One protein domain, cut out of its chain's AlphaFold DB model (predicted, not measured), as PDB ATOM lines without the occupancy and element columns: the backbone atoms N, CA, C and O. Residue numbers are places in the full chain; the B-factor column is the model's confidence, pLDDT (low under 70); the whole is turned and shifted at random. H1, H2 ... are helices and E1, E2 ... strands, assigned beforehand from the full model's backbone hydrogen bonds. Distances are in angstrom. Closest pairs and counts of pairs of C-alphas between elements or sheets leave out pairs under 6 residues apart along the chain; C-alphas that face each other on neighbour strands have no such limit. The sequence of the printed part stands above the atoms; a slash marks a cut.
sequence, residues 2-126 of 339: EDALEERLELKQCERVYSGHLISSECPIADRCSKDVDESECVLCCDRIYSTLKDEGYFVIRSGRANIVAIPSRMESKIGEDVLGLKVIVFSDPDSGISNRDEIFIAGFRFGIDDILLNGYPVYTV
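What this domain is: This is residues 2 to 126 of the 339 residues of the protein "Protein-tyrosine-phosphatase" of Archaeoglobus fulgidus DSM 8774 (UniProt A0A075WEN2). A twisted sheet of six strands, E3 to E8, makes one end of an elongated model, and a two-stranded hairpin, E1 and E2, makes the other. H3 packs on E3 and E4, H1 lies over E4, and the short helix H2 comes after the long link from E2, near the E1 and E2 end and away from the six-stranded sheet. The printed part has 125 residues with three named helices and eight named strands, in the order H1 E1 E2 H2 H3 E3 E4 E5 E6 E7 E8; the class is mixed, helices and strands. Both sheets are antiparallel, with orders E3 E4 E5 E6 E7 E8 and E1 E2. The whole is only just compact, close to loose, with a radius of gyration of the C-alphas of 16.4 A, and its spans of 54 by 27 by 24 A only just make a rod.

How they stand to each other: H1, residues 2 to 7, is on the larger sheet at a height of 8.6 A; its closest C-alpha pair with E4, residues 66 to 76, is Glu 2 and Ser 73, 6.4 A. E1, residues 12 to 18, and E2, residues 21 to 27, form a hairpin, with N 14 and O 25 at 2.7 A. H2, residues 39 to 42, is not on the larger sheet; its closest C-alpha pair with E1 is Glu 39 and Tyr 18, 7.8 A. H3, residues 46 to 55, makes two layers with the larger sheet, a helix on one face of a sheet, at a height of 8.9 A. Its closest C-alpha pair with E3, residues 60 to 63, is Lys 54 and Val 60, 6.3 A. E3, E4, E5, residues 82 to 91, E6, residues 101 to 107, E7, residues 115 to 118, and E8, residues 121 to 125, form a meander, each strand the antiparallel neighbour of the one before. Within hydrogen-bond range are N 61 and O 68, 2.8 A, for E3 and E4; N 69 and O 89, 2.8 A, for E4 and E5; N 88 and O 104, 2.7 A, for E5 and E6; N 105 and O 117, 2.8 A, for E6 and E7; and N 118 and O 121, 2.8 A, for E7 and E8. In H1 and H3 every O i to N i+4 pair is within range; H2 is too short for one.

Where its parts are: H1 begins at C-alpha 2, (180.612, -11.752, 134.828). E1 measures 18.7 A, E2 18.4 A, H3 14.2 A and E6 19.2 A. E4, 27.7 A, bends by 71 degrees at residue 72, and E5, 25.6 A, by 60 degrees at residue 85. E8 ends at C-alpha 125, (202.105, -1.688, 140.008).

The domain as a whole: The C-alphas farthest apart, those of Gly 20 and Phe 111, are 57.3 A apart. The printed part has no cut; the link from E2 to H2, 11 residues, is long. The mean pLDDT of the printed part is 72.3, and 51 residues are under 70, among them 34 to 45 and 92 to 100.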
ATOM      1  N   GLU A   2     179.532 -12.605 135.360       58.00
ATOM      2  CA  GLU A   2     180.612 -11.752 134.828       58.00
ATOM      3  C   GLU A   2     181.353 -12.384 133.636       58.00
ATOM      4  O   GLU A   2     181.448 -11.744 132.595       58.00
ATOM      5  N   ASP A   3     181.736 -13.666 133.701       62.56
ATOM      6  CA  ASP A   3     182.433 -14.327 132.575       62.56
ATOM      7  C   ASP A   3     181.585 -14.363 131.287       62.56
ATOM      8  O   ASP A   3     182.085 -14.152 130.190       62.56
ATOM      9  N   ALA A   4     180.264 -14.526 131.425       68.75
ATOM     10  CA  ALA A   4     179.332 -14.522 130.296       68.75
ATOM     11  C   ALA A   4     179.157 -13.127 129.659       68.75
ATOM     12  O   ALA A   4     178.757 -13.022 128.500       68.75
ATOM     13  N   LEU A   5     179.414 -12.049 130.411       75.62
ATOM     14  CA  LEU A   5     179.441 -10.684 129.873       75.62
ATOM     15  C   LEU A   5     180.736 -10.427 129.105       75.62
ATOM     16  O   LEU A   5     180.701  -9.727 128.096       75.62
ATOM     17  N   GLU A   6     181.850 -10.989 129.569       81.00
ATOM     18  CA  GLU A   6     183.153 -10.845 128.929       81.00
ATOM     19  C   GLU A   6     183.277 -11.669 127.640       81.00
ATOM     20  O   GLU A   6     183.690 -11.118 126.623       81.00
ATOM     21  N   GLU A   7     182.852 -12.939 127.633       82.56
ATOM     22  CA  GLU A   7     182.883 -13.812 126.439       82.56
ATOM     23  C   GLU A   7     182.138 -13.198 125.244       82.56
ATOM     24  O   GLU A   7     182.507 -13.366 124.077       82.56
ATOM     25  N   ARG A   8     181.078 -12.436 125.528       83.00
ATOM     26  CA  ARG A   8     180.313 -11.711 124.511       83.00
ATOM     27  C   ARG A   8     181.095 -10.549 123.898       83.00
ATOM     28  O   ARG A   8     180.754 -10.138 122.796       83.00
ATOM     29  N   LEU A   9     182.124 -10.032 124.558       85.75
ATOM     30  CA  LEU A   9     182.969  -8.933 124.078       85.75
ATOM     31  C   LEU A   9     184.230  -9.414 123.341       85.75
ATOM     32  O   LEU A   9     185.070  -8.595 122.957       85.75
ATOM     33  N   GLU A  10     184.394 -10.724 123.154       85.81
ATOM     34  CA  GLU A  10     185.443 -11.269 122.297       85.81
ATOM     35  C   GLU A  10     185.238 -10.866 120.839       85.81
ATOM     36  O   GLU A  10     184.112 -10.803 120.336       85.81
ATOM     37  N   LEU A  11     186.347 -10.650 120.135       82.19
ATOM     38  CA  LEU A  11     186.292 -10.420 118.704       82.19
ATOM     39  C   LEU A  11     185.826 -11.690 117.991       82.19
ATOM     40  O   LEU A  11     186.319 -12.788 118.243       82.19
ATOM     41  N   LYS A  12     184.861 -11.532 117.089       83.75
ATOM     42  CA  LYS A  12     184.326 -12.612 116.264       83.75
ATOM     43  C   LYS A  12     184.636 -12.338 114.798       83.75
ATOM     44  O   LYS A  12     184.726 -11.183 114.371       83.75
ATOM     45  N   GLN A  13     184.784 -13.407 114.021       80.44
ATOM     46  CA  GLN A  13     185.088 -13.297 112.601       80.44
ATOM     47  C   GLN A  13     183.897 -12.691 111.847       80.44
ATOM     48  O   GLN A  13     182.764 -13.168 111.916       80.44
ATOM     49  N   CYS A  14     184.161 -11.612 111.123       75.25
ATOM     50  CA  CYS A  14     183.226 -10.911 110.267       75.25
ATOM     51  C   CYS A  14     183.647 -11.123 108.814       75.25
ATOM     52  O   CYS A  14     184.624 -10.546 108.342       75.25
ATOM     53  N   GLU A  15     182.891 -11.954 108.104       73.81
ATOM     54  CA  GLU A  15     183.094 -12.201 106.678       73.81
ATOM     55  C   GLU A  15     182.130 -11.359 105.841       73.81
ATOM     56  O   GLU A  15     180.901 -11.418 106.027       73.81
ATOM     57  N   ARG A  16     182.682 -10.586 104.903       67.50
ATOM     58  CA  ARG A  16     181.927  -9.735 103.977       67.50
ATOM     59  C   ARG A  16     182.431  -9.908 102.552       67.50
ATOM     60  O   ARG A  16     183.617 -10.111 102.335       67.50
ATOM     61  N   VAL A  17     181.531  -9.808 101.580       59.12
ATOM     62  CA  VAL A  17     181.894  -9.823 100.158       59.12
ATOM     63  C   VAL A  17     181.894  -8.387  99.650       59.12
ATOM     64  O   VAL A  17     180.861  -7.727  99.687       59.12
ATOM     65  N   TYR A  18     183.039  -7.915  99.171       58.78
ATOM     66  CA  TYR A  18     183.215  -6.593  98.586       58.78
ATOM     67  C   TYR A  18     183.775  -6.716  97.174       58.78
ATOM     68  O   TYR A  18     184.811  -7.342  96.968       58.78
ATOM     69  N   SER A  19     183.094  -6.127  96.188       61.22
ATOM     70  CA  SER A  19     183.516  -6.176  94.778       61.22
ATOM     71  C   SER A  19     183.842  -7.597  94.274       61.22
ATOM     72  O   SER A  19     184.724  -7.786  93.445       61.22
ATOM     73  N   GLY A  20     183.146  -8.614  94.802       64.31
ATOM     74  CA  GLY A  20     183.384 -10.030  94.488       64.31
ATOM     75  C   GLY A  20     184.508 -10.711  95.286       64.31
ATOM     76  O   GLY A  20     184.724 -11.907  95.110       64.31
ATOM     77  N   HIS A  21     185.187  -9.997  96.185       59.28
ATOM     78  CA  HIS A  21     186.230 -10.523  97.065       59.28
ATOM     79  C   HIS A  21     185.719 -10.713  98.493       59.28
ATOM     80  O   HIS A  21     185.052  -9.842  99.046       59.28
ATOM     81  N   LEU A  22     186.055 -11.846  99.109       65.38
ATOM     82  CA  LEU A  22     185.794 -12.079 100.525       65.38
ATOM     83  C   LEU A  22     186.831 -11.319 101.362       65.38
ATOM     84  O   LEU A  22     188.027 -11.586 101.263       65.38
ATOM     85  N   ILE A  23     186.364 -10.395 102.192       65.38
ATOM     86  CA  ILE A  23     187.145  -9.711 103.217       65.38
ATOM     87  C   ILE A  23     186.757 -10.319 104.563       65.38
ATOM     88  O   ILE A  23     185.577 -10.375 104.915       65.38
ATOM     89  N   SER A  24     187.761 -10.777 105.306       70.12
ATOM     90  CA  SER A  24     187.610 -11.301 106.659       70.12
ATOM     91  C   SER A  24     188.279 -10.344 107.637       70.12
ATOM     92  O   SER A  24     189.473 -10.074 107.514       70.12
ATOM     93  N   SER A  25     187.521  -9.844 108.607       70.69
ATOM     94  CA  SER A  25     188.025  -9.001 109.696       70.69
ATOM     95  C   SER A  25     187.469  -9.463 111.037       70.69
ATOM     96  O   SER A  25     186.447 -10.138 111.093       70.69
ATOM     97  N   GLU A  26     188.098  -9.067 112.133       76.50
ATOM     98  CA  GLU A  26     187.613  -9.351 113.483       76.50
ATOM     99  C   GLU A  26     186.763  -8.184 114.010       76.50
ATOM    100  O   GLU A  26     187.084  -7.019 113.779       76.50
ATOM    101  N   CYS A  27     185.629  -8.474 114.656       77.88
ATOM    102  CA  CYS A  27     184.682  -7.458 115.122       77.88
ATOM    103  C   CYS A  27     183.977  -7.898 116.421       77.88
ATOM    104  O   CYS A  27     183.512  -9.037 116.496       77.88
ATOM    105  N   PRO A  28     183.819  -7.007 117.421       80.50
ATOM    106  CA  PRO A  28     183.212  -7.356 118.715       80.50
ATOM    107  C   PRO A  28     181.700  -7.619 118.656       80.50
ATOM    108  O   PRO A  28     181.114  -8.085 119.627       80.50
ATOM    109  N   ILE A  29     181.052  -7.291 117.534       82.12
ATOM    110  CA  ILE A  29     179.609  -7.472 117.327       82.12
ATOM    111  C   ILE A  29     179.301  -8.246 116.038       82.12
ATOM    112  O   ILE A  29     178.207  -8.113 115.491       82.12
ATOM    113  N   ALA A  30     180.265  -8.997 115.487       81.00
ATOM    114  CA  ALA A  30     180.120  -9.627 114.168       81.00
ATOM    115  C   ALA A  30     178.885 -10.542 114.074       81.00
ATOM    116  O   ALA A  30     178.196 -10.559 113.058       81.00
ATOM    117  N   ASP A  31     178.599 -11.256 115.159       81.19
ATOM    118  CA  ASP A  31     177.473 -12.165 115.376       81.19
ATOM    119  C   ASP A  31     176.137 -11.448 115.651       81.19
ATOM    120  O   ASP A  31     175.082 -12.067 115.529       81.19
ATOM    121  N   ARG A  32     176.163 -10.148 115.981       78.06
ATOM    122  CA  ARG A  32     174.963  -9.313 116.218       78.06
ATOM    123  C   ARG A  32     174.703  -8.292 115.111       78.06
ATOM    124  O   ARG A  32     173.704  -7.577 115.138       78.06
ATOM    125  N   CYS A  33     175.592  -8.204 114.127       75.25
ATOM    126  CA  CYS A  33     175.457  -7.269 113.022       75.25
ATOM    127  C   CYS A  33     174.493  -7.822 111.962       75.25
ATOM    128  O   CYS A  33     174.774  -8.833 111.314       75.25
ATOM    129  N   SER A  34     173.369  -7.137 111.735       62.81
ATOM    130  CA  SER A  34     172.490  -7.402 110.593       62.81
ATOM    131  C   SER A  34     173.194  -6.955 109.304       62.81
ATOM    132  O   SER A  34     173.397  -5.765 109.052       62.81
ATOM    133  N   LYS A  35     173.675  -7.925 108.522       61.19
ATOM    134  CA  LYS A  35     174.409  -7.701 107.269       61.19
ATOM    135  C   LYS A  35     173.500  -7.032 106.230       61.19
ATOM    136  O   LYS A  35     172.527  -7.649 105.829       61.19
ATOM    137  N   ASP A  36     173.838  -5.795 105.860       55.03
ATOM    138  CA  ASP A  36     173.598  -5.128 104.562       55.03
ATOM    139  C   ASP A  36     174.086  -3.673 104.685       55.03
ATOM    140  O   ASP A  36     173.302  -2.733 104.792       55.03
ATOM    141  N   VAL A  37     175.404  -3.473 104.792       54.03
ATOM    142  CA  VAL A  37     175.978  -2.130 104.967       54.03
ATOM    143  C   VAL A  37     177.254  -1.968 104.148       54.03
ATOM    144  O   VAL A  37     178.116  -2.849 104.182       54.03
ATOM    145  N   ASP A  38     177.349  -0.838 103.447       54.94
ATOM    146  CA  ASP A  38     178.474  -0.427 102.598       54.94
ATOM    147  C   ASP A  38     179.783  -0.232 103.401       54.94
ATOM    148  O   ASP A  38     179.777   0.074 104.598       54.94
ATOM    149  N   GLU A  39     180.927  -0.423 102.742       47.62
ATOM    150  CA  GLU A  39     182.287  -0.413 103.304       47.62
ATOM    151  C   GLU A  39     182.637   0.924 103.977       47.62
ATOM    152  O   GLU A  39     183.288   0.943 105.029       47.62
ATOM    153  N   SER A  40     182.124   2.039 103.442       51.59
ATOM    154  CA  SER A  40     182.323   3.376 104.011       51.59
ATOM    155  C   SER A  40     181.735   3.533 105.415       51.59
ATOM    156  O   SER A  40     182.207   4.369 106.179       51.59
ATOM    157  N   GLU A  41     180.742   2.721 105.791       54.31
ATOM    158  CA  GLU A  41     180.166   2.728 107.141       54.31
ATOM    159  C   GLU A  41     180.886   1.762 108.098       54.31
ATOM    160  O   GLU A  41     180.732   1.865 109.314       54.31
ATOM    161  N   CYS A  42     181.710   0.835 107.589       54.59
ATOM    162  CA  CYS A  42     182.363  -0.187 108.412       54.59
ATOM    163  C   CYS A  42     183.667   0.307 109.064       54.59
ATOM    164  O   CYS A  42     183.925  -0.003 110.226       54.59
ATOM    165  N   VAL A  43     184.443   1.143 108.365       50.38
ATOM    166  CA  VAL A  43     185.592   1.884 108.938       50.38
ATOM    167  C   VAL A  43     185.125   2.913 109.990       50.38
ATOM    168  O   VAL A  43     185.895   3.332 110.851       50.38
ATOM    169  N   LEU A  44     183.834   3.264 109.966       54.38
ATOM    170  CA  LEU A  44     183.152   4.196 110.869       54.38
ATOM    171  C   LEU A  44     182.192   3.495 111.853       54.38
ATOM    172  O   LEU A  44     181.394   4.158 112.514       54.38
ATOM    173  N   CYS A  45     182.271   2.166 111.997       68.31
ATOM    174  CA  CYS A  45     181.322   1.355 112.779       68.31
ATOM    175  C   CYS A  45     181.364   1.628 114.301       68.31
ATOM    176  O   CYS A  45     180.678   0.964 115.078       68.31
ATOM    177  N   CYS A  46     182.131   2.627 114.740       73.62
ATOM    178  CA  CYS A  46     182.170   3.131 116.105       73.62
ATOM    179  C   CYS A  46     180.754   3.426 116.630       73.62
ATOM    180  O   CYS A  46     180.430   3.044 117.749       73.62
ATOM    181  N   ASP A  47     179.886   4.037 115.816       78.31
ATOM    182  CA  ASP A  47     178.495   4.333 116.192       78.31
ATOM    183  C   ASP A  47     177.648   3.079 116.412       78.31
ATOM    184  O   ASP A  47     176.884   2.990 117.370       78.31
ATOM    185  N   ARG A  48     177.791   2.080 115.542       79.56
ATOM    186  CA  ARG A  48     176.994   0.856 115.635       79.56
ATOM    187  C   ARG A  48     177.494  -0.052 116.753       79.56
ATOM    188  O   ARG A  48     176.673  -0.645 117.443       79.56
ATOM    189  N   ILE A  49     178.806  -0.119 116.970       82.75
ATOM    190  CA  ILE A  49     179.401  -0.801 118.125       82.75
ATOM    191  C   ILE A  49     178.920  -0.136 119.414       82.75
ATOM    192  O   ILE A  49     178.435  -0.833 120.300       82.75
ATOM    193  N   TYR A  50     178.944   1.198 119.480       86.00
ATOM    194  CA  TYR A  50     178.389   1.946 120.605       86.00
ATOM    195  C   TYR A  50     176.922   1.586 120.870       86.00
ATOM    196  O   TYR A  50     176.590   1.184 121.983       86.00
ATOM    197  N   SER A  51     176.052   1.707 119.858       86.12
ATOM    198  CA  SER A  51     174.618   1.450 120.020       86.12
ATOM    199  C   SER A  51     174.333  -0.002 120.386       86.12
ATOM    200  O   SER A  51     173.601  -0.242 121.334       86.12
ATOM    201  N   THR A  52     174.968  -0.965 119.710       87.81
ATOM    202  CA  THR A  52     174.755  -2.399 119.971       87.81
ATOM    203  C   THR A  52     175.136  -2.752 121.406       87.81
ATOM    204  O   THR A  52     174.346  -3.344 122.135       87.81
ATOM    205  N   LEU A  53     176.322  -2.332 121.855       88.44
ATOM    206  CA  LEU A  53     176.779  -2.596 123.219       88.44
ATOM    207  C   LEU A  53     175.904  -1.881 124.262       88.44
ATOM    208  O   LEU A  53     175.591  -2.446 125.308       88.44
ATOM    209  N   LYS A  54     175.455  -0.655 123.977       88.75
ATOM    210  CA  LYS A  54     174.549   0.081 124.864       88.75
ATOM    211  C   LYS A  54     173.172  -0.583 124.972       88.75
ATOM    212  O   LYS A  54     172.646  -0.683 126.077       88.75
ATOM    213  N   ASP A  55     172.616  -1.054 123.858       89.25
ATOM    214  CA  ASP A  55     171.329  -1.760 123.807       89.25
ATOM    215  C   ASP A  55     171.399  -3.111 124.538       89.25
ATOM    216  O   ASP A  55     170.428  -3.542 125.161       89.25
ATOM    217  N   GLU A  56     172.572  -3.748 124.546       88.06
ATOM    218  CA  GLU A  56     172.865  -4.952 125.334       88.06
ATOM    219  C   GLU A  56     173.091  -4.671 126.833       88.06
ATOM    220  O   GLU A  56     173.256  -5.608 127.617       88.06
ATOM    221  N   GLY A  57     173.058  -3.400 127.248       88.31
ATOM    222  CA  GLY A  57     173.149  -2.976 128.645       88.31
ATOM    223  C   GLY A  57     174.569  -2.732 129.155       88.31
ATOM    224  O   GLY A  57     174.748  -2.537 130.359       88.31
ATOM    225  N   TYR A  58     175.581  -2.716 128.282       90.56
ATOM    226  CA  TYR A  58     176.943  -2.369 128.685       90.56
ATOM    227  C   TYR A  58     177.069  -0.874 129.005       90.56
ATOM    228  O   TYR A  58     176.473  -0.008 128.357       90.56
ATOM    229  N   PHE A  59     177.917  -0.554 129.982       89.81
ATOM    230  CA  PHE A  59     178.344   0.818 130.221       89.81
ATOM    231  C   PHE A  59     179.454   1.185 129.229       89.81
ATOM    232  O   PHE A  59     180.610   0.791 129.397       89.81
ATOM    233  N   VAL A  60     179.081   1.919 128.178       91.06
ATOM    234  CA  VAL A  60     179.986   2.309 127.089       91.06
ATOM    235  C   VAL A  60     180.300   3.803 127.169       91.06
ATOM    236  O   VAL A  60     179.408   4.647 127.038       91.06
ATOM    237  N   ILE A  61     181.576   4.139 127.340       90.69
ATOM    238  CA  ILE A  61     182.100   5.501 127.236       90.69
ATOM    239  C   ILE A  61     182.621   5.699 125.819       90.69
ATOM    240  O   ILE A  61     183.452   4.937 125.330       90.69
ATOM    241  N   ARG A  62     182.173   6.767 125.164       84.50
ATOM    242  CA  ARG A  62     182.701   7.152 123.859       84.50
ATOM    243  C   ARG A  62     183.850   8.137 124.032       84.50
ATOM    244  O   ARG A  62     183.682   9.155 124.700       84.50
ATOM    245  N   SER A  63     184.994   7.847 123.420       80.69
ATOM    246  CA  SER A  63     186.187   8.698 123.464       80.69
ATOM    247  C   SER A  63     186.739   8.890 122.054       80.69
ATOM    248  O   SER A  63     187.436   8.034 121.512       80.69
ATOM    249  N   GLY A  64     186.373  10.006 121.418       76.50
ATOM    250  CA  GLY A  64     186.700  10.253 120.014       76.50
ATOM    251  C   GLY A  64     186.122   9.165 119.106       76.50
ATOM    252  O   GLY A  64     184.902   9.000 119.031       76.50
ATOM    253  N   ARG A  65     187.005   8.426 118.424       73.44
ATOM    254  CA  ARG A  65     186.630   7.288 117.570       73.44
ATOM    255  C   ARG A  65     186.529   5.965 118.339       73.44
ATOM    256  O   ARG A  65     185.943   5.035 117.815       73.44
ATOM    257  N   ALA A  66     187.011   5.884 119.577       80.44
ATOM    258  CA  ALA A  66     186.994   4.647 120.351       80.44
ATOM    259  C   ALA A  66     185.713   4.474 121.186       80.44
ATOM    260  O   ALA A  66     185.132   5.442 121.697       80.44
ATOM    261  N   ASN A  67     185.329   3.215 121.387       84.94
ATOM    262  CA  ASN A  67     184.317   2.793 122.349       84.94
ATOM    263  C   ASN A  67     184.987   2.054 123.498       84.94
ATOM    264  O   ASN A  67     185.680   1.067 123.278       84.94
ATOM    265  N   ILE A  68     184.767   2.528 124.716       89.31
ATOM    266  CA  ILE A  68     185.392   1.999 125.920       89.31
ATOM    267  C   ILE A  68     184.309   1.339 126.762       89.31
ATOM    268  O   ILE A  68     183.359   1.999 127.183       89.31
ATOM    269  N   VAL A  69     184.448   0.046 127.020       90.69
ATOM    270  CA  VAL A  69     183.543  -0.724 127.873       90.69
ATOM    271  C   VAL A  69     184.245  -1.017 129.186       90.69
ATOM    272  O   VAL A  69     185.345  -1.554 129.177       90.69
ATOM    273  N   ALA A  70     183.617  -0.691 130.313       90.25
ATOM    274  CA  ALA A  70     184.137  -1.029 131.634       90.25
ATOM    275  C   ALA A  70     183.235  -2.080 132.290       90.25
ATOM    276  O   ALA A  70     182.043  -1.837 132.480       90.25
ATOM    277  N   ILE A  71     183.802  -3.235 132.638       90.56
ATOM    278  CA  ILE A  71     183.095  -4.332 133.307       90.56
ATOM    279  C   ILE A  71     183.847  -4.791 134.562       90.56
ATOM    280  O   ILE A  71     185.083  -4.777 134.582       90.56
ATOM    281  N   PRO A  72     183.130  -5.222 135.615       88.56
ATOM    282  CA  PRO A  72     183.724  -6.049 136.656       88.56
ATOM    283  C   PRO A  72     184.306  -7.309 136.020       88.56
ATOM    284  O   PRO A  72     183.672  -7.929 135.167       88.56
ATOM    285  N   SER A  73     185.521  -7.663 136.413       87.75
ATOM    286  CA  SER A  73     186.223  -8.829 135.896       87.75
ATOM    287  C   SER A  73     187.062  -9.442 136.999       87.75
ATOM    288  O   SER A  73     187.441  -8.783 137.969       87.75
ATOM    289  N   ARG A  74     187.425 -10.702 136.800       86.06
ATOM    290  CA  ARG A  74     188.456 -11.374 137.580       86.06
ATOM    291  C   ARG A  74     189.690 -11.636 136.730       86.06
ATOM    292  O   ARG A  74     189.595 -11.734 135.507       86.06
ATOM    293  N   MET A  75     190.828 -11.754 137.386       77.00
ATOM    294  CA  MET A  75     192.050 -12.303 136.818       77.00
ATOM    295  C   MET A  75     192.645 -13.269 137.832       77.00
ATOM    296  O   MET A  75     192.726 -12.950 139.015       77.00
ATOM    297  N   GLU A  76     193.096 -14.430 137.372       73.75
ATOM    298  CA  GLU A  76     193.842 -15.345 138.226       73.75
ATOM    299  C   GLU A  76     195.237 -14.759 138.495       73.75
ATOM    300  O   GLU A  76     196.019 -14.477 137.582       73.75
ATOM    301  N   SER A  77     195.548 -14.523 139.766       58.16
ATOM    302  CA  SER A  77     196.872 -14.075 140.181       58.16
ATOM    303  C   SER A  77     197.924 -15.163 139.972       58.16
ATOM    304  O   SER A  77     197.639 -16.350 139.826       58.16
ATOM    305  N   LYS A  78     199.199 -14.775 140.078       46.56
ATOM    306  CA  LYS A  78     200.339 -15.708 140.004       46.56
ATOM    307  C   LYS A  78     200.322 -16.809 141.076       46.56
ATOM    308  O   LYS A  78     201.085 -17.761 140.941       46.56
ATOM    309  N   ILE A  79     199.510 -16.664 142.125       46.25
ATOM    310  CA  ILE A  79     199.350 -17.638 143.214       46.25
ATOM    311  C   ILE A  79     198.042 -18.442 143.110       46.25
ATOM    312  O   ILE A  79     197.723 -19.185 144.033       46.25
ATOM    313  N   GLY A  80     197.308 -18.326 141.995       56.53
ATOM    314  CA  GLY A  80     196.064 -19.066 141.754       56.53
ATOM    315  C   GLY A  80     194.845 -18.504 142.486       56.53
ATOM    316  O   GLY A  80     193.824 -19.176 142.597       56.53
ATOM    317  N   GLU A  81     194.949 -17.290 143.032       67.06
ATOM    318  CA  GLU A  81     193.819 -16.595 143.651       67.06
ATOM    319  C   GLU A  81     193.145 -15.669 142.641       67.06
ATOM    320  O   GLU A  81     193.832 -14.916 141.946       67.06
ATOM    321  N   ASP A  82     191.812 -15.685 142.607       78.06
ATOM    322  CA  ASP A  82     191.011 -14.744 141.825       78.06
ATOM    323  C   ASP A  82     191.165 -13.326 142.387       78.06
ATOM    324  O   ASP A  82     190.739 -13.017 143.504       78.06
ATOM    325  N   VAL A  83     191.740 -12.438 141.583       76.94
ATOM    326  CA  VAL A  83     191.791 -11.004 141.853       76.94
ATOM    327  C   VAL A  83     190.624 -10.353 141.142       76.94
ATOM    328  O   VAL A  83     190.526 -10.391 139.915       76.94
ATOM    329  N   LEU A  84     189.742  -9.735 141.919       85.12
ATOM    330  CA  LEU A  84     188.663  -8.916 141.385       85.12
ATOM    331  C   LEU A  84     189.215  -7.550 140.979       85.12
ATOM    332  O   LEU A  84     189.973  -6.920 141.718       85.12
ATOM    333  N   GLY A  85     188.802  -7.080 139.811       86.81
ATOM    334  CA  GLY A  85     189.218  -5.798 139.271       86.81
ATOM    335  C   GLY A  85     188.213  -5.243 138.274       86.81
ATOM    336  O   GLY A  85     187.140  -5.800 138.031       86.81
ATOM    337  N   LEU A  86     188.574  -4.108 137.693       87.62
ATOM    338  CA  LEU A  86     187.851  -3.487 136.597       87.62
ATOM    339  C   LEU A  86     188.590  -3.787 135.294       87.62
ATOM    340  O   LEU A  86     189.741  -3.385 135.135       87.62
ATOM    341  N   LYS A  87     187.927  -4.452 134.349       89.94
ATOM    342  CA  LYS A  87     188.430  -4.609 132.983       89.94
ATOM    343  C   LYS A  87     187.827  -3.521 132.107       89.94
ATOM    344  O   LYS A  87     186.611  -3.365 132.030       89.94
ATOM    345  N   VAL A  88     188.696  -2.755 131.471       90.06
ATOM    346  CA  VAL A  88     188.373  -1.696 130.524       90.06
ATOM    347  C   VAL A  88     188.798  -2.182 129.148       90.06
ATOM    348  O   VAL A  88     189.975  -2.428 128.915       90.06
ATOM    349  N   ILE A  89     187.841  -2.347 128.246       88.56
ATOM    350  CA  ILE A  89     188.063  -2.857 126.895       88.56
ATOM    351  C   ILE A  89     187.873  -1.704 125.919       88.56
ATOM    352  O   ILE A  89     186.838  -1.035 125.946       88.56
ATOM    353  N   VAL A  90     188.866  -1.463 125.071       85.62
ATOM    354  CA  VAL A  90     188.848  -0.395 124.070       85.62
ATOM    355  C   VAL A  90     188.630  -1.006 122.691       85.62
ATOM    356  O   VAL A  90     189.376  -1.885 122.268       85.62
ATOM    357  N   PHE A  91     187.612  -0.517 121.988       82.81
ATOM    358  CA  PHE A  91     187.264  -0.920 120.630       82.81
ATOM    359  C   PHE A  91     187.370   0.247 119.645       82.81
ATOM    360  O   PHE A  91     187.025   1.384 119.974       82.81
ATOM    361  N   SER A  92     187.694  -0.085 118.391       63.91
ATOM    362  CA  SER A  92     187.387   0.722 117.197       63.91
ATOM    363  C   SER A  92     188.119   2.056 117.042       63.91
ATOM    364  O   SER A  92     187.498   3.040 116.653       63.91
ATOM    365  N   ASP A  93     189.431   2.116 117.257       63.19
ATOM    366  CA  ASP A  93     190.212   3.227 116.703       63.19
ATOM    367  C   ASP A  93     190.683   2.889 115.272       63.19
ATOM    368  O   ASP A  93     191.546   2.032 115.106       63.19
ATOM    369  N   PRO A  94     190.149   3.525 114.213       50.72
ATOM    370  CA  PRO A  94     190.483   3.174 112.834       50.72
ATOM    371  C   PRO A  94     191.945   3.456 112.451       50.72
ATOM    372  O   PRO A  94     192.432   2.812 111.526       50.72
ATOM    373  N   ASP A  95     192.668   4.325 113.173       49.94
ATOM    374  CA  ASP A  95     194.124   4.487 112.974       49.94
ATOM    375  C   ASP A  95     194.919   3.328 113.603       49.94
ATOM    376  O   ASP A  95     196.030   3.026 113.172       49.94
ATOM    377  N   SER A  96     194.324   2.653 114.590       50.12
ATOM    378  CA  SER A  96     194.797   1.393 115.170       50.12
ATOM    379  C   SER A  96     194.332   0.164 114.365       50.12
ATOM    380  O   SER A  96     194.855  -0.930 114.547       50.12
ATOM    381  N   GLY A  97     193.374   0.341 113.450       47.91
ATOM    382  CA  GLY A  97     192.689  -0.723 112.717       47.91
ATOM    383  C   GLY A  97     191.377  -1.162 113.384       47.91
ATOM    384  O   GLY A  97     191.216  -1.119 114.600       47.91
ATOM    385  N   ILE A  98     190.417  -1.621 112.571       46.47
ATOM    386  CA  ILE A  98     189.091  -2.113 113.017       46.47
ATOM    387  C   ILE A  98     189.216  -3.315 113.983       46.47
ATOM    388  O   ILE A  98     188.301  -3.575 114.764       46.47
ATOM    389  N   SER A  99     190.364  -4.001 113.956       51.47
ATOM    390  CA  SER A  99     190.639  -5.280 114.621       51.47
ATOM    391  C   SER A  99     191.312  -5.182 115.996       51.47
ATOM    392  O   SER A  99     191.670  -6.217 116.548       51.47
ATOM    393  N   ASN A 100     191.518  -3.989 116.565       62.56
ATOM    394  CA  ASN A 100     192.218  -3.884 117.851       62.56
ATOM    395  C   ASN A 100     191.252  -3.885 119.041       62.56
ATOM    396  O   ASN A 100     190.318  -3.081 119.123       62.56
ATOM    397  N   ARG A 101     191.510  -4.820 119.961       76.56
ATOM    398  CA  ARG A 101     190.874  -4.970 121.269       76.56
ATOM    399  C   ARG A 101     191.969  -4.845 122.315       76.56
ATOM    400  O   ARG A 101     192.683  -5.811 122.569       76.56
ATOM    401  N   ASP A 102     192.090  -3.657 122.895       76.31
ATOM    402  CA  ASP A 102     192.992  -3.438 124.021       76.31
ATOM    403  C   ASP A 102     192.242  -3.653 125.330       76.31
ATOM    404  O   ASP A 102     191.131  -3.155 125.527       76.31
ATOM    405  N   GLU A 103     192.867  -4.390 126.235       83.81
ATOM    406  CA  GLU A 103     192.364  -4.660 127.569       83.81
ATOM    407  C   GLU A 103     193.226  -3.958 128.603       83.81
ATOM    408  O   GLU A 103     194.429  -4.193 128.695       83.81
ATOM    409  N   ILE A 104     192.598  -3.148 129.442       83.19
ATOM    410  CA  ILE A 104     193.217  -2.598 130.637       83.19
ATOM    411  C   ILE A 104     192.550  -3.251 131.843       83.19
ATOM    412  O   ILE A 104     191.358  -3.069 132.066       83.19
ATOM    413  N   PHE A 105     193.302  -4.004 132.635       82.88
ATOM    414  CA  PHE A 105     192.823  -4.553 133.898       82.88
ATOM    415  C   PHE A 105     193.362  -3.717 135.054       82.88
ATOM    416  O   PHE A 105     194.572  -3.577 135.211       82.88
ATOM    417  N   ILE A 106     192.456  -3.155 135.847       84.75
ATOM    418  CA  ILE A 106     192.764  -2.327 137.010       84.75
ATOM    419  C   ILE A 106     192.360  -3.111 138.255       84.75
ATOM    420  O   ILE A 106     191.171  -3.325 138.496       84.75
ATOM    421  N   ALA A 107     193.341  -3.518 139.053       83.69
ATOM    422  CA  ALA A 107     193.120  -4.143 140.352       83.69
ATOM    423  C   ALA A 107     193.539  -3.197 141.476       83.69
ATOM    424  O   ALA A 107     194.412  -2.347 141.302       83.69
ATOM    425  N   GLY A 108     192.916  -3.338 142.643       73.00
ATOM    426  CA  GLY A 108     193.255  -2.526 143.803       73.00
ATOM    427  C   GLY A 108     192.696  -3.085 145.100       73.00
ATOM    428  O   GLY A 108     191.603  -3.655 145.125       73.00
ATOM    429  N   PHE A 109     193.434  -2.895 146.189       59.16
ATOM    430  CA  PHE A 109     193.043  -3.334 147.519       59.16
ATOM    431  C   PHE A 109     192.773  -2.135 148.429       59.16
ATOM    432  O   PHE A 109     193.659  -1.326 148.669       59.16
ATOM    433  N   ARG A 110     191.551  -2.053 148.980       43.97
ATOM    434  CA  ARG A 110     191.041  -1.222 150.105       43.97
ATOM    435  C   ARG A 110     191.320   0.305 150.137       43.97
ATOM    436  O   ARG A 110     190.478   1.015 150.677       43.97
ATOM    437  N   PHE A 111     192.420   0.823 149.590       46.44
ATOM    438  CA  PHE A 111     192.866   2.222 149.667       46.44
ATOM    439  C   PHE A 111     193.521   2.764 148.379       46.44
ATOM    440  O   PHE A 111     193.964   3.912 148.384       46.44
ATOM    441  N   GLY A 112     193.581   2.004 147.279       61.59
ATOM    442  CA  GLY A 112     194.194   2.488 146.038       61.59
ATOM    443  C   GLY A 112     194.097   1.521 144.860       61.59
ATOM    444  O   GLY A 112     193.546   0.430 144.986       61.59
ATOM    445  N   ILE A 113     194.614   1.969 143.713       73.62
ATOM    446  CA  ILE A 113     194.904   1.120 142.552       73.62
ATOM    447  C   ILE A 113     196.254   0.459 142.817       73.62
ATOM    448  O   ILE A 113     197.237   1.170 143.032       73.62
ATOM    449  N   ASP A 114     196.289  -0.870 142.783       70.12
ATOM    450  CA  ASP A 114     197.502  -1.651 143.007       70.12
ATOM    451  C   ASP A 114     198.180  -1.988 141.691       70.12
ATOM    452  O   ASP A 114     199.369  -1.736 141.564       70.12
ATOM    453  N   ASP A 115     197.432  -2.485 140.704       67.75
ATOM    454  CA  ASP A 115     197.963  -2.913 139.412       67.75
ATOM    455  C   ASP A 115     197.133  -2.335 138.262       67.75
ATOM    456  O   ASP A 115     195.901  -2.345 138.295       67.75
ATOM    457  N   ILE A 116     197.815  -1.868 137.215       74.31
ATOM    458  CA  ILE A 116     197.230  -1.583 135.902       74.31
ATOM    459  C   ILE A 116     197.965  -2.448 134.889       74.31
ATOM    460  O   ILE A 116     199.169  -2.282 134.672       74.31
ATOM    461  N   LEU A 117     197.239  -3.365 134.264       69.44
ATOM    462  CA  LEU A 117     197.755  -4.266 133.242       69.44
ATOM    463  C   LEU A 117     197.177  -3.866 131.885       69.44
ATOM    464  O   LEU A 117     195.965  -3.759 131.776       69.44
ATOM    465  N   LEU A 118     198.009  -3.694 130.862       72.06
ATOM    466  CA  LEU A 118     197.601  -3.532 129.468       72.06
ATOM    467  C   LEU A 118     197.871  -4.841 128.722       72.06
ATOM    468  O   LEU A 118     199.017  -5.285 128.658       72.06
ATOM    469  N   ASN A 119     196.830  -5.469 128.177       68.50
ATOM    470  CA  ASN A 119     196.892  -6.744 127.455       68.50
ATOM    471  C   ASN A 119     197.640  -7.834 128.251       68.50
ATOM    472  O   ASN A 119     198.467  -8.569 127.716       68.50
ATOM    473  N   GLY A 120     197.395  -7.889 129.567       63.88
ATOM    474  CA  GLY A 120     198.042  -8.825 130.495       63.88
ATOM    475  C   GLY A 120     199.441  -8.418 130.980       63.88
ATOM    476  O   GLY A 120     200.025  -9.121 131.806       63.88
ATOM    477  N   TYR A 121     199.979  -7.281 130.529       57.31
ATOM    478  CA  TYR A 121     201.304  -6.790 130.918       57.31
ATOM    479  C   TYR A 121     201.218  -5.608 131.889       57.31
ATOM    480  O   TYR A 121     200.471  -4.671 131.629       57.31
ATOM    481  N   PRO A 122     202.000  -5.584 132.982       60.62
ATOM    482  CA  PRO A 122     201.964  -4.481 133.936       60.62
ATOM    483  C   PRO A 122     202.495  -3.184 133.324       60.62
ATOM    484  O   PRO A 122     203.634  -3.121 132.865       60.62
ATOM    485  N   VAL A 123     201.662  -2.148 133.362       61.50
ATOM    486  CA  VAL A 123     202.014  -0.754 133.044       61.50
ATOM    487  C   VAL A 123     202.248   0.036 134.331       61.50
ATOM    488  O   VAL A 123     203.094   0.922 134.386       61.50
ATOM    489  N   TYR A 124     201.538  -0.327 135.397       61.94
ATOM    490  CA  TYR A 124     201.725   0.218 136.732       61.94
ATOM    491  C   TYR A 124     201.531  -0.894 137.759       61.94
ATOM    492  O   TYR A 124     200.618  -1.707 137.621       61.94
ATOM    493  N   THR A 125     202.377  -0.926 138.787       61.59
ATOM    494  CA  THR A 125     202.105  -1.688 140.008       61.59
ATOM    495  C   THR A 125     202.652  -0.943 141.224       61.59
ATOM    496  O   THR A 125     203.733  -0.369 141.162       61.59
ATOM    497  N   VAL A 126     201.947  -0.950 142.352       55.97
ATOM    498  CA  VAL A 126     202.444  -0.384 143.624       55.97
ATOM    499  C   VAL A 126     203.592  -1.205 144.216       55.97
ATOM    500  O   VAL A 126     204.342  -0.720 145.064       55.97
TER     501      VAL A 126